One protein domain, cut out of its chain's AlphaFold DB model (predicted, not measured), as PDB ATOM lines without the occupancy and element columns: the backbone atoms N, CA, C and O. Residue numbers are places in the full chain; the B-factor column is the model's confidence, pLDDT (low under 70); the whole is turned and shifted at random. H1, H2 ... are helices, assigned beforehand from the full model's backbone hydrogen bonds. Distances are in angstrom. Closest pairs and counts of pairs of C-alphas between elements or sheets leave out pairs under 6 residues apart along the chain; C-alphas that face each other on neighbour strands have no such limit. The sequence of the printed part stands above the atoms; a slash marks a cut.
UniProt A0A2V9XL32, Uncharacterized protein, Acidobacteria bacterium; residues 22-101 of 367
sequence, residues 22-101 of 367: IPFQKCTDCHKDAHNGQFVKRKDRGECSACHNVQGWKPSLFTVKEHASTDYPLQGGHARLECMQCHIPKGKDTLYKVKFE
ATOM      1  N   ILE A  22     -32.130   9.903  57.079       81.00
ATOM      2  CA  ILE A  22     -31.632   8.889  56.154       81.00
ATOM      3  C   ILE A  22     -30.119   9.072  56.044       81.00
ATOM      4  O   ILE A  22     -29.672  10.201  55.850       81.00
ATOM      5  N   PRO A  23     -29.308   8.013  56.166       83.12
ATOM      6  CA  PRO A  23     -27.895   8.085  55.814       83.12
ATOM      7  C   PRO A  23     -27.747   8.413  54.318       83.12
ATOM      8  O   PRO A  23     -28.304   7.715  53.478       83.12
ATOM      9  N   PHE A  24     -27.048   9.498  53.982       82.38
ATOM     10  CA  PHE A  24     -26.813   9.929  52.590       82.38
ATOM     11  C   PHE A  24     -25.358  10.349  52.335       82.38
ATOM     12  O   PHE A  24     -25.040  10.929  51.298       82.38
ATOM     13  N   GLN A  25     -24.474  10.115  53.305       83.38
ATOM     14  CA  GLN A  25     -23.094  10.603  53.258       83.38
ATOM     15  C   GLN A  25     -22.237   9.778  52.299       83.38
ATOM     16  O   GLN A  25     -21.263  10.289  51.749       83.38
ATOM     17  N   LYS A  26     -22.600   8.511  52.080       86.62
ATOM     18  CA  LYS A  26     -21.909   7.610  51.161       86.62
ATOM     19  C   LYS A  26     -22.849   7.126  50.081       86.62
ATOM     20  O   LYS A  26     -24.024   6.865  50.316       86.62
ATOM     21  N   CYS A  27     -22.302   6.885  48.896       86.25
ATOM     22  CA  CYS A  27     -23.066   6.295  47.801       86.25
ATOM     23  C   CYS A  27     -23.637   4.922  48.192       86.25
ATOM     24  O   CYS A  27     -24.748   4.585  47.790       86.25
ATOM     25  N   THR A  28     -22.906   4.159  49.011       85.50
ATOM     26  CA  THR A  28     -23.316   2.838  49.504       85.50
ATOM     27  C   THR A  28     -24.470   2.863  50.503       85.50
ATOM     28  O   THR A  28     -25.029   1.808  50.787       85.50
ATOM     29  N   ASP A  29     -24.838   4.036  51.030       86.06
ATOM     30  CA  ASP A  29     -25.999   4.170  51.917       86.06
ATOM     31  C   ASP A  29     -27.309   3.881  51.158       86.06
ATOM     32  O   ASP A  29     -28.260   3.355  51.734       86.06
ATOM     33  N   CYS A  30     -27.329   4.155  49.846       83.88
ATOM     34  CA  CYS A  30     -28.483   3.933  48.968       83.88
ATOM     35  C   CYS A  30     -28.200   2.936  47.830       83.88
ATOM     36  O   CYS A  30     -29.103   2.228  47.380       83.88
ATOM     37  N   HIS A  31     -26.964   2.873  47.328       85.38
ATOM     38  CA  HIS A  31     -26.595   2.058  46.172       85.38
ATOM     39  C   HIS A  31     -25.833   0.797  46.574       85.38
ATOM     40  O   HIS A  31     -24.940   0.817  47.416       85.38
ATOM     41  N   LYS A  32     -26.136  -0.318  45.908       87.19
ATOM     42  CA  LYS A  32     -25.326  -1.534  46.024       87.19
ATOM     43  C   LYS A  32     -24.036  -1.378  45.223       87.19
ATOM     44  O   LYS A  32     -24.047  -0.781  44.148       87.19
ATOM     45  N   ASP A  33     -22.950  -1.956  45.725       87.56
ATOM     46  CA  ASP A  33     -21.680  -1.980  45.004       87.56
ATOM     47  C   ASP A  33     -21.808  -2.779  43.697       87.56
ATOM     48  O   ASP A  33     -22.046  -3.987  43.705       87.56
ATOM     49  N   ALA A  34     -21.626  -2.091  42.570       87.94
ATOM     50  CA  ALA A  34     -21.660  -2.685  41.237       87.94
ATOM     51  C   ALA A  34     -20.405  -3.517  40.907       87.94
ATOM     52  O   ALA A  34     -20.391  -4.212  39.893       87.94
ATOM     53  N   HIS A  35     -19.360  -3.450  41.739       89.00
ATOM     54  CA  HIS A  35     -18.075  -4.119  41.531       89.00
ATOM     55  C   HIS A  35     -17.885  -5.370  42.395       89.00
ATOM     56  O   HIS A  35     -16.795  -5.946  42.387       89.00
ATOM     57  N   ASN A  36     -18.922  -5.815  43.114       89.38
ATOM     58  CA  ASN A  36     -18.914  -7.041  43.923       89.38
ATOM     59  C   ASN A  36     -17.745  -7.111  44.925       89.38
ATOM     60  O   ASN A  36     -17.134  -8.160  45.125       89.38
ATOM     61  N   GLY A  37     -17.395  -5.982  45.537       90.94
ATOM     62  CA  GLY A  37     -16.381  -5.891  46.578       90.94
ATOM     63  C   GLY A  37     -14.934  -5.918  46.081       90.94
ATOM     64  O   GLY A  37     -14.017  -5.985  46.898       90.94
ATOM     65  N   GLN A  38     -14.677  -5.830  44.771       91.75
ATOM     66  CA  GLN A  38     -13.312  -5.876  44.219       91.75
ATOM     67  C   GLN A  38     -12.381  -4.771  44.752       91.75
ATOM     68  O   GLN A  38     -11.161  -4.940  44.759       91.75
ATOM     69  N   PHE A  39     -12.943  -3.666  45.249       90.56
ATOM     70  CA  PHE A  39     -12.196  -2.487  45.692       90.56
ATOM     71  C   PHE A  39     -12.122  -2.302  47.214       90.56
ATOM     72  O   PHE A  39     -11.448  -1.382  47.673       90.56
ATOM     73  N   VAL A  40     -12.716  -3.193  48.020       89.44
ATOM     74  CA  VAL A  40     -12.776  -3.041  49.494       89.44
ATOM     75  C   VAL A  40     -11.406  -3.005  50.172       89.44
ATOM     76  O   VAL A  40     -11.272  -2.491  51.279       89.44
ATOM     77  N   LYS A  41     -10.379  -3.556  49.514       88.38
ATOM     78  CA  LYS A  41      -8.997  -3.583  50.016       88.38
ATOM     79  C   LYS A  41      -8.213  -2.303  49.726       88.38
ATOM     80  O   LYS A  41      -7.094  -2.168  50.213       88.38
ATOM     81  N   ARG A  42      -8.758  -1.379  48.931       86.94
ATOM     82  CA  ARG A  42      -8.133  -0.070  48.721       86.94
ATOM     83  C   ARG A  42      -8.121   0.722  50.028       86.94
ATOM     84  O   ARG A  42      -8.934   0.493  50.920       86.94
ATOM     85  N   LYS A  43      -7.227   1.707  50.121       86.31
ATOM     86  CA  LYS A  43      -7.126   2.600  51.288       86.31
ATOM     87  C   LYS A  43      -8.432   3.357  51.561       86.31
ATOM     88  O   LYS A  43      -8.799   3.553  52.714       86.31
ATOM     89  N   ASP A  44      -9.134   3.735  50.495       87.06
ATOM     90  CA  ASP A  44     -10.456   4.366  50.516       87.06
ATOM     91  C   ASP A  44     -11.605   3.352  50.656       87.06
ATOM     92  O   ASP A  44     -12.761   3.739  50.606       87.06
ATOM     93  N   ARG A  45     -11.322   2.052  50.815       86.50
ATOM     94  CA  ARG A  45     -12.319   0.967  50.856       86.50
ATOM     95  C   ARG A  45     -13.271   0.936  49.649       86.50
ATOM     96  O   ARG A  45     -14.349   0.358  49.752       86.50
ATOM     97  N   GLY A  46     -12.869   1.504  48.509       86.25
ATOM     98  CA  GLY A  46     -13.680   1.525  47.291       86.25
ATOM     99  C   GLY A  46     -14.762   2.606  47.267       86.25
ATOM    100  O   GLY A  46     -15.778   2.406  46.603       86.25
ATOM    101  N   GLU A  47     -14.570   3.730  47.970       89.38
ATOM    102  CA  GLU A  47     -15.499   4.866  47.887       89.38
ATOM    103  C   GLU A  47     -15.735   5.303  46.432       89.38
ATOM    104  O   GLU A  47     -14.801   5.565  45.669       89.38
ATOM    105  N   CYS A  48     -17.009   5.415  46.047       90.69
ATOM    106  CA  CYS A  48     -17.395   5.604  44.649       90.69
ATOM    107  C   CYS A  48     -16.886   6.930  44.077       90.69
ATOM    108  O   CYS A  48     -16.547   6.988  42.897       90.69
ATOM    109  N   SER A  49     -16.779   7.972  44.908       89.50
ATOM    110  CA  SER A  49     -16.326   9.310  44.511       89.50
ATOM    111  C   SER A  49     -14.857   9.375  44.083       89.50
ATOM    112  O   SER A  49     -14.449  10.352  43.463       89.50
ATOM    113  N   ALA A  50     -14.056   8.347  44.387       89.50
ATOM    114  CA  ALA A  50     -12.678   8.251  43.902       89.50
ATOM    115  C   ALA A  50     -12.605   7.943  42.394       89.50
ATOM    116  O   ALA A  50     -11.593   8.228  41.757       89.50
ATOM    117  N   CYS A  51     -13.670   7.366  41.826       89.81
ATOM    118  CA  CYS A  51     -13.711   6.893  40.441       89.81
ATOM    119  C   CYS A  51     -14.907   7.439  39.649       89.81
ATOM    120  O   CYS A  51     -14.858   7.509  38.428       89.81
ATOM    121  N   HIS A  52     -15.994   7.824  40.306       91.88
ATOM    122  CA  HIS A  52     -17.226   8.273  39.669       91.88
ATOM    123  C   HIS A  52     -17.667   9.603  40.260       91.88
ATOM    124  O   HIS A  52     -17.315   9.954  41.383       91.88
ATOM    125  N   ASN A  53     -18.478  10.343  39.515       89.88
ATOM    126  CA  ASN A  53     -19.110  11.547  40.024       89.88
ATOM    127  C   ASN A  53     -20.601  11.555  39.677       89.88
ATOM    128  O   ASN A  53     -21.087  10.770  38.863       89.88
ATOM    129  N   VAL A  54     -21.330  12.469  40.309       87.44
ATOM    130  CA  VAL A  54     -22.783  12.600  40.145       87.44
ATOM    131  C   VAL A  54     -23.201  13.148  38.774       87.44
ATOM    132  O   VAL A  54     -24.366  13.031  38.412       87.44
ATOM    133  N   GLN A  55     -22.277  13.731  38.002       86.38
ATOM    134  CA  GLN A  55     -22.549  14.228  36.648       86.38
ATOM    135  C   GLN A  55     -22.532  13.090  35.618       86.38
ATOM    136  O   GLN A  55     -23.228  13.162  34.606       86.38
ATOM    137  N   GLY A  56     -21.771  12.024  35.880       83.62
ATOM    138  CA  GLY A  56     -21.699  10.854  35.019       83.62
ATOM    139  C   GLY A  56     -20.847   9.730  35.607       83.62
ATOM    140  O   GLY A  56     -19.736   9.939  36.086       83.62
ATOM    141  N   TRP A  57     -21.361   8.502  35.515       84.81
ATOM    142  CA  TRP A  57     -20.657   7.291  35.961       84.81
ATOM    143  C   TRP A  57     -19.641   6.764  34.943       84.81
ATOM    144  O   TRP A  57     -18.784   5.954  35.295       84.81
ATOM    145  N   LYS A  58     -19.753   7.172  33.674       83.94
ATOM    146  CA  LYS A  58     -18.851   6.771  32.589       83.94
ATOM    147  C   LYS A  58     -18.441   8.000  31.764       83.94
ATOM    148  O   LYS A  58     -19.334   8.772  31.417       83.94
ATOM    149  N   PRO A  59     -17.153   8.134  31.392       85.00
ATOM    150  CA  PRO A  59     -16.028   7.287  31.805       85.00
ATOM    151  C   PRO A  59     -15.709   7.441  33.302       85.00
ATOM    152  O   PRO A  59     -16.171   8.371  33.955       85.00
ATOM    153  N   SER A  60     -14.955   6.490  33.849       89.12
ATOM    154  CA  SER A  60     -14.401   6.620  35.198       89.12
ATOM    155  C   SER A  60     -13.394   7.777  35.239       89.12
ATOM    156  O   SER A  60     -12.693   8.022  34.260       89.12
ATOM    157  N   LEU A  61     -13.284   8.445  36.386       90.88
ATOM    158  CA  LEU A  61     -12.202   9.372  36.728       90.88
ATOM    159  C   LEU A  61     -10.859   8.648  36.921       90.88
ATOM    160  O   LEU A  61      -9.824   9.297  36.998       90.88
ATOM    161  N   PHE A  62     -10.874   7.315  37.013       90.25
ATOM    162  CA  PHE A  62      -9.681   6.484  37.121       90.25
ATOM    163  C   PHE A  62      -9.009   6.344  35.750       90.25
ATOM    164  O   PHE A  62      -9.426   5.537  34.916       90.25
ATOM    165  N   THR A  63      -7.983   7.154  35.513       91.12
ATOM    166  CA  THR A  63      -7.241   7.229  34.252       91.12
ATOM    167  C   THR A  63      -5.857   6.583  34.374       91.12
ATOM    168  O   THR A  63      -5.507   5.972  35.387       91.12
ATOM    169  N   VAL A  64      -5.023   6.750  33.340       91.94
ATOM    170  CA  VAL A  64      -3.601   6.369  33.349       91.94
ATOM    171  C   VAL A  64      -2.861   6.955  34.559       91.94
ATOM    172  O   VAL A  64      -1.991   6.293  35.126       91.94
ATOM    173  N   LYS A  65      -3.226   8.171  34.991       92.94
ATOM    174  CA  LYS A  65      -2.609   8.835  36.143       92.94
ATOM    175  C   LYS A  65      -2.831   8.046  37.430       92.94
ATOM    176  O   LYS A  65      -1.887   7.810  38.177       92.94
ATOM    177  N   GLU A  66      -4.059   7.615  37.684       91.44
ATOM    178  CA  GLU A  66      -4.398   6.840  38.874       91.44
ATOM    179  C   GLU A  66      -3.826   5.418  38.777       91.44
ATOM    180  O   GLU A  66      -3.329   4.886  39.774       91.44
ATOM    181  N   HIS A  67      -3.785   4.837  37.573       92.38
ATOM    182  CA  HIS A  67      -3.126   3.553  37.314       92.38
ATOM    183  C   HIS A  67      -1.641   3.539  37.706       92.38
ATOM    184  O   HIS A  67      -1.144   2.506  38.155       92.38
ATOM    185  N   ALA A  68      -0.939   4.673  37.601       93.62
ATOM    186  CA  ALA A  68       0.469   4.789  37.991       93.62
ATOM    187  C   ALA A  68       0.726   4.503  39.485       93.62
ATOM    188  O   ALA A  68       1.859   4.233  39.868       93.62
ATOM    189  N   SER A  69      -0.319   4.554  40.318       89.12
ATOM    190  CA  SER A  69      -0.257   4.216  41.745       89.12
ATOM    191  C   SER A  69      -0.620   2.762  42.065       89.12
ATOM    192  O   SER A  69      -0.640   2.377  43.233       89.12
ATOM    193  N   THR A  70      -0.947   1.963  41.049       88.94
ATOM    194  CA  THR A  70      -1.281   0.542  41.202       88.94
ATOM    195  C   THR A  70      -0.054  -0.333  40.958       88.94
ATOM    196  O   THR A  70       0.960   0.140  40.449       88.94
ATOM    197  N   ASP A  71      -0.172  -1.630  41.250       89.56
ATOM    198  CA  ASP A  71       0.895  -2.605  40.989       89.56
ATOM    199  C   ASP A  71       1.190  -2.795  39.485       89.56
ATOM    200  O   ASP A  71       2.204  -3.389  39.125       89.56
ATOM    201  N   TYR A  72       0.328  -2.268  38.604       90.94
ATOM    202  CA  TYR A  72       0.528  -2.270  37.158       90.94
ATOM    203  C   TYR A  72       0.360  -0.859  36.558       90.94
ATOM    204  O   TYR A  72      -0.711  -0.513  36.040       90.94
ATOM    205  N   PRO A  73       1.413  -0.019  36.616       93.25
ATOM    206  CA  PRO A  73       1.446   1.259  35.915       93.25
ATOM    207  C   PRO A  73       1.316   1.058  34.403       93.25
ATOM    208  O   PRO A  73       2.090   0.319  33.792       93.25
ATOM    209  N   LEU A  74       0.362   1.744  33.772       93.44
ATOM    210  CA  LEU A  74       0.182   1.653  32.324       93.44
ATOM    211  C   LEU A  74       1.292   2.436  31.610       93.44
ATOM    212  O   LEU A  74       1.372   3.658  31.714       93.44
ATOM    213  N   GLN A  75       2.142   1.720  30.878       92.81
ATOM    214  CA  GLN A  75       3.287   2.268  30.147       92.81
ATOM    215  C   GLN A  75       3.277   1.817  28.680       92.81
ATOM    216  O   GLN A  75       2.699   0.779  28.334       92.81
ATOM    217  N   GLY A  76       3.927   2.602  27.817       92.94
ATOM    218  CA  GLY A  76       4.021   2.345  26.381       92.94
ATOM    219  C   GLY A  76       2.654   2.151  25.725       92.94
ATOM    220  O   GLY A  76       1.733   2.953  25.901       92.94
ATOM    221  N   GLY A  77       2.497   1.056  24.983       91.62
ATOM    222  CA  GLY A  77       1.254   0.679  24.317       91.62
ATOM    223  C   GLY A  77       0.061   0.493  25.252       91.62
ATOM    224  O   GLY A  77      -1.064   0.769  24.838       91.62
ATOM    225  N   HIS A  78       0.283   0.104  26.511       93.69
ATOM    226  CA  HIS A  78      -0.801  -0.140  27.466       93.69
ATOM    227  C   HIS A  78      -1.495   1.143  27.933       93.69
ATOM    228  O   HIS A  78      -2.680   1.110  28.244       93.69
ATOM    229  N   ALA A  79      -0.798   2.284  27.931       93.44
ATOM    230  CA  ALA A  79      -1.370   3.573  28.339       93.44
ATOM    231  C   ALA A  79      -2.459   4.093  27.383       93.44
ATOM    232  O   ALA A  79      -3.173   5.034  27.716       93.44
ATOM    233  N   ARG A  80      -2.577   3.493  26.192       90.06
ATOM    234  CA  ARG A  80      -3.556   3.860  25.159       90.06
ATOM    235  C   ARG A  80      -4.743   2.897  25.090       90.06
ATOM    236  O   ARG A  80      -5.569   3.035  24.193       90.06
ATOM    237  N   LEU A  81      -4.784   1.888  25.961       90.88
ATOM    238  CA  LEU A  81      -5.829   0.871  25.944       90.88
ATOM    239  C   LEU A  81      -7.058   1.327  26.727       90.88
ATOM    240  O   LEU A  81      -6.960   1.965  27.773       90.88
ATOM    241  N   GLU A  82      -8.218   0.916  26.235       90.56
ATOM    242  CA  GLU A  82      -9.482   1.041  26.949       90.56
ATOM    243  C   GLU A  82      -9.552   0.018  28.091       90.56
ATOM    244  O   GLU A  82      -9.067  -1.110  27.955       90.56
ATOM    245  N   CYS A  83     -10.244   0.352  29.187       89.31
ATOM    246  CA  CYS A  83     -10.300  -0.483  30.397       89.31
ATOM    247  C   CYS A  83     -10.670  -1.947  30.098       89.31
ATOM    248  O   CYS A  83     -10.090  -2.879  30.654       89.31
ATOM    249  N   MET A  84     -11.617  -2.155  29.177       88.69
ATOM    250  CA  MET A  84     -12.174  -3.474  28.853       88.69
ATOM    251  C   MET A  84     -11.246  -4.356  28.011       88.69
ATOM    252  O   MET A  84     -11.580  -5.510  27.757       88.69
ATOM    253  N   GLN A  85     -10.111  -3.830  27.544       90.69
ATOM    254  CA  GLN A  85      -9.101  -4.627  26.841       90.69
ATOM    255  C   GLN A  85      -8.232  -5.433  27.811       90.69
ATOM    256  O   GLN A  85      -7.656  -6.441  27.408       90.69
ATOM    257  N   CYS A  86      -8.172  -5.019  29.079       91.81
ATOM    258  CA  CYS A  86      -7.483  -5.740  30.148       91.81
ATOM    259  C   CYS A  86      -8.484  -6.326  31.152       91.81
ATOM    260  O   CYS A  86      -8.357  -7.477  31.561       91.81
ATOM    261  N   HIS A  87      -9.514  -5.561  31.513       92.19
ATOM    262  CA  HIS A  87     -10.530  -5.967  32.476       92.19
ATOM    263  C   HIS A  87     -11.688  -6.684  31.779       92.19
ATOM    264  O   HIS A  87     -12.645  -6.073  31.301       92.19
ATOM    265  N   ILE A  88     -11.566  -8.007  31.697       89.69
ATOM    266  CA  ILE A  88     -12.451  -8.908  30.950       89.69
ATOM    267  C   ILE A  88     -13.152  -9.845  31.954       89.69
ATOM    268  O   ILE A  88     -12.514 -10.250  32.929       89.69
ATOM    269  N   PRO A  89     -14.433 -10.222  31.754       91.56
ATOM    270  CA  PRO A  89     -15.335  -9.867  30.651       91.56
ATOM    271  C   PRO A  89     -15.956  -8.475  30.788       91.56
ATOM    272  O   PRO A  89     -15.977  -7.890  31.863       91.56
ATOM    273  N   LYS A  90     -16.527  -7.947  29.696       87.38
ATOM    274  CA  LYS A  90     -17.189  -6.640  29.729       87.38
ATOM    275  C   LYS A  90     -18.567  -6.691  30.380       87.38
ATOM    276  O   LYS A  90     -19.493  -7.242  29.800       87.38
ATOM    277  N   GLY A  91     -18.729  -6.026  31.526       85.50
ATOM    278  CA  GLY A  91     -20.036  -5.846  32.167       85.50
ATOM    279  C   GLY A  91     -19.984  -5.806  33.692       85.50
ATOM    280  O   GLY A  91     -19.002  -5.368  34.281       85.50
ATOM    281  N   LYS A  92     -21.054  -6.270  34.339       82.75
ATOM    282  CA  LYS A  92     -21.148  -6.386  35.807       82.75
ATOM    283  C   LYS A  92     -20.119  -7.358  36.409       82.75
ATOM    284  O   LYS A  92     -19.724  -7.203  37.555       82.75
ATOM    285  N   ASP A  93     -19.661  -8.320  35.610       88.56
ATOM    286  CA  ASP A  93     -18.710  -9.360  36.020       88.56
ATOM    287  C   ASP A  93     -17.257  -8.987  35.667       88.56
ATOM    288  O   ASP A  93     -16.374  -9.841  35.667       88.56
ATOM    289  N   THR A  94     -17.005  -7.713  35.335       91.12
ATOM    290  CA  THR A  94     -15.669  -7.209  34.986       91.12
ATOM    291  C   THR A  94     -14.689  -7.449  36.124       91.12
ATOM    292  O   THR A  94     -14.927  -7.002  37.247       91.12
ATOM    293  N   LEU A  95     -13.561  -8.089  35.815       91.75
ATOM    294  CA  LEU A  95     -12.478  -8.323  36.761       91.75
ATOM    295  C   LEU A  95     -11.443  -7.197  36.686       91.75
ATOM    296  O   LEU A  95     -10.674  -7.088  35.730       91.75
ATOM    297  N   TYR A  96     -11.397  -6.374  37.729       90.19
ATOM    298  CA  TYR A  96     -10.412  -5.304  37.890       90.19
ATOM    299  C   TYR A  96      -9.094  -5.801  38.484       90.19
ATOM    300  O   TYR A  96      -8.048  -5.189  38.280       90.19
ATOM    301  N   LYS A  97      -9.120  -6.947  39.172       88.62
ATOM    302  CA  LYS A  97      -7.916  -7.631  39.639       88.62
ATOM    303  C   LYS A  97      -7.509  -8.714  38.643       88.62
ATOM    304  O   LYS A  97      -7.972  -9.848  38.728       88.62
ATOM    305  N   VAL A  98      -6.648  -8.340  37.705       90.44
ATOM    306  CA  VAL A  98      -6.085  -9.251  36.700       90.44
ATOM    307  C   VAL A  98      -4.745  -9.811  37.165       90.44
ATOM    308  O   VAL A  98      -4.080  -9.222  38.013       90.44
ATOM    309  N   LYS A  99      -4.359 -10.959  36.608       92.00
ATOM    310  CA  LYS A  99      -3.005 -11.497  36.733       92.00
ATOM    311  C   LYS A  99      -2.089 -10.755  35.750       92.00
ATOM    312  O   LYS A  99      -2.502 -10.549  34.611       92.00
ATOM    313  N   PHE A 100      -0.899 -10.332  36.177       91.94
ATOM    314  CA  PHE A 100      -0.029  -9.462  35.366       91.94
ATOM    315  C   PHE A 100       1.474  -9.699  35.569       91.94
ATOM    316  O   PHE A 100       2.286  -8.935  35.049       91.94
ATOM    317  N   GLU A 101       1.880 -10.729  36.315       90.81
ATOM    318  CA  GLU A 101       3.292 -10.958  36.638       90.81
ATOM    319  C   GLU A 101       4.137 -11.268  35.394       90.81
ATOM    320  O   GLU A 101       5.354 -11.081  35.399       90.81
TER     321      GLU A 101
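This is residues 22 to 101 of the 367 residues of an uncharacterized protein of Acidobacteria bacterium (UniProt A0A2V9XL32). There is little regular structure: a winding chain of loops makes a rod-like outline, with two very short helices, H1 and H2, toward one end and Ile 22 at the other. Residues 22 to 63 wind from that far end to H1, and residues 81 to 101 run back from H2 and then return toward the helices' end. Of 80 printed residues, 9 are in named elements, H1 then H2, with no named strand; the class is all helix. The whole is only just compact, close to loose, with a radius of gyration of the C-alphas of 13.6 A and spans of 47 by 22 by 22 A.

H2, residues 76 to 80, is close to but not clearly touching H1, residues 64 to 67; their closest C-alphas, those of Ala 79 and Val 64, are 6.2 A apart. In H2, 0 of 1 O i to N i+4 pairs and 2 of 2 O i to N i+3 pairs are within hydrogen-bond range; H1 is too short for an i+4 pair.

H2 spans 7.8 A from C-alpha 76 at (4.021, 2.345, 26.381) to C-alpha 80. H1 spans 4.9 A from C-alpha 64 at (-3.601, 6.369, 33.349) to C-alpha 67.

The C-alphas farthest apart, those of Ile 22 and Gly 76, are 46.9 A apart. The printed part has no cut, and the link from H1 to H2 is short. Mean pLDDT of the printed part is 89.0; no printed residue is under 70.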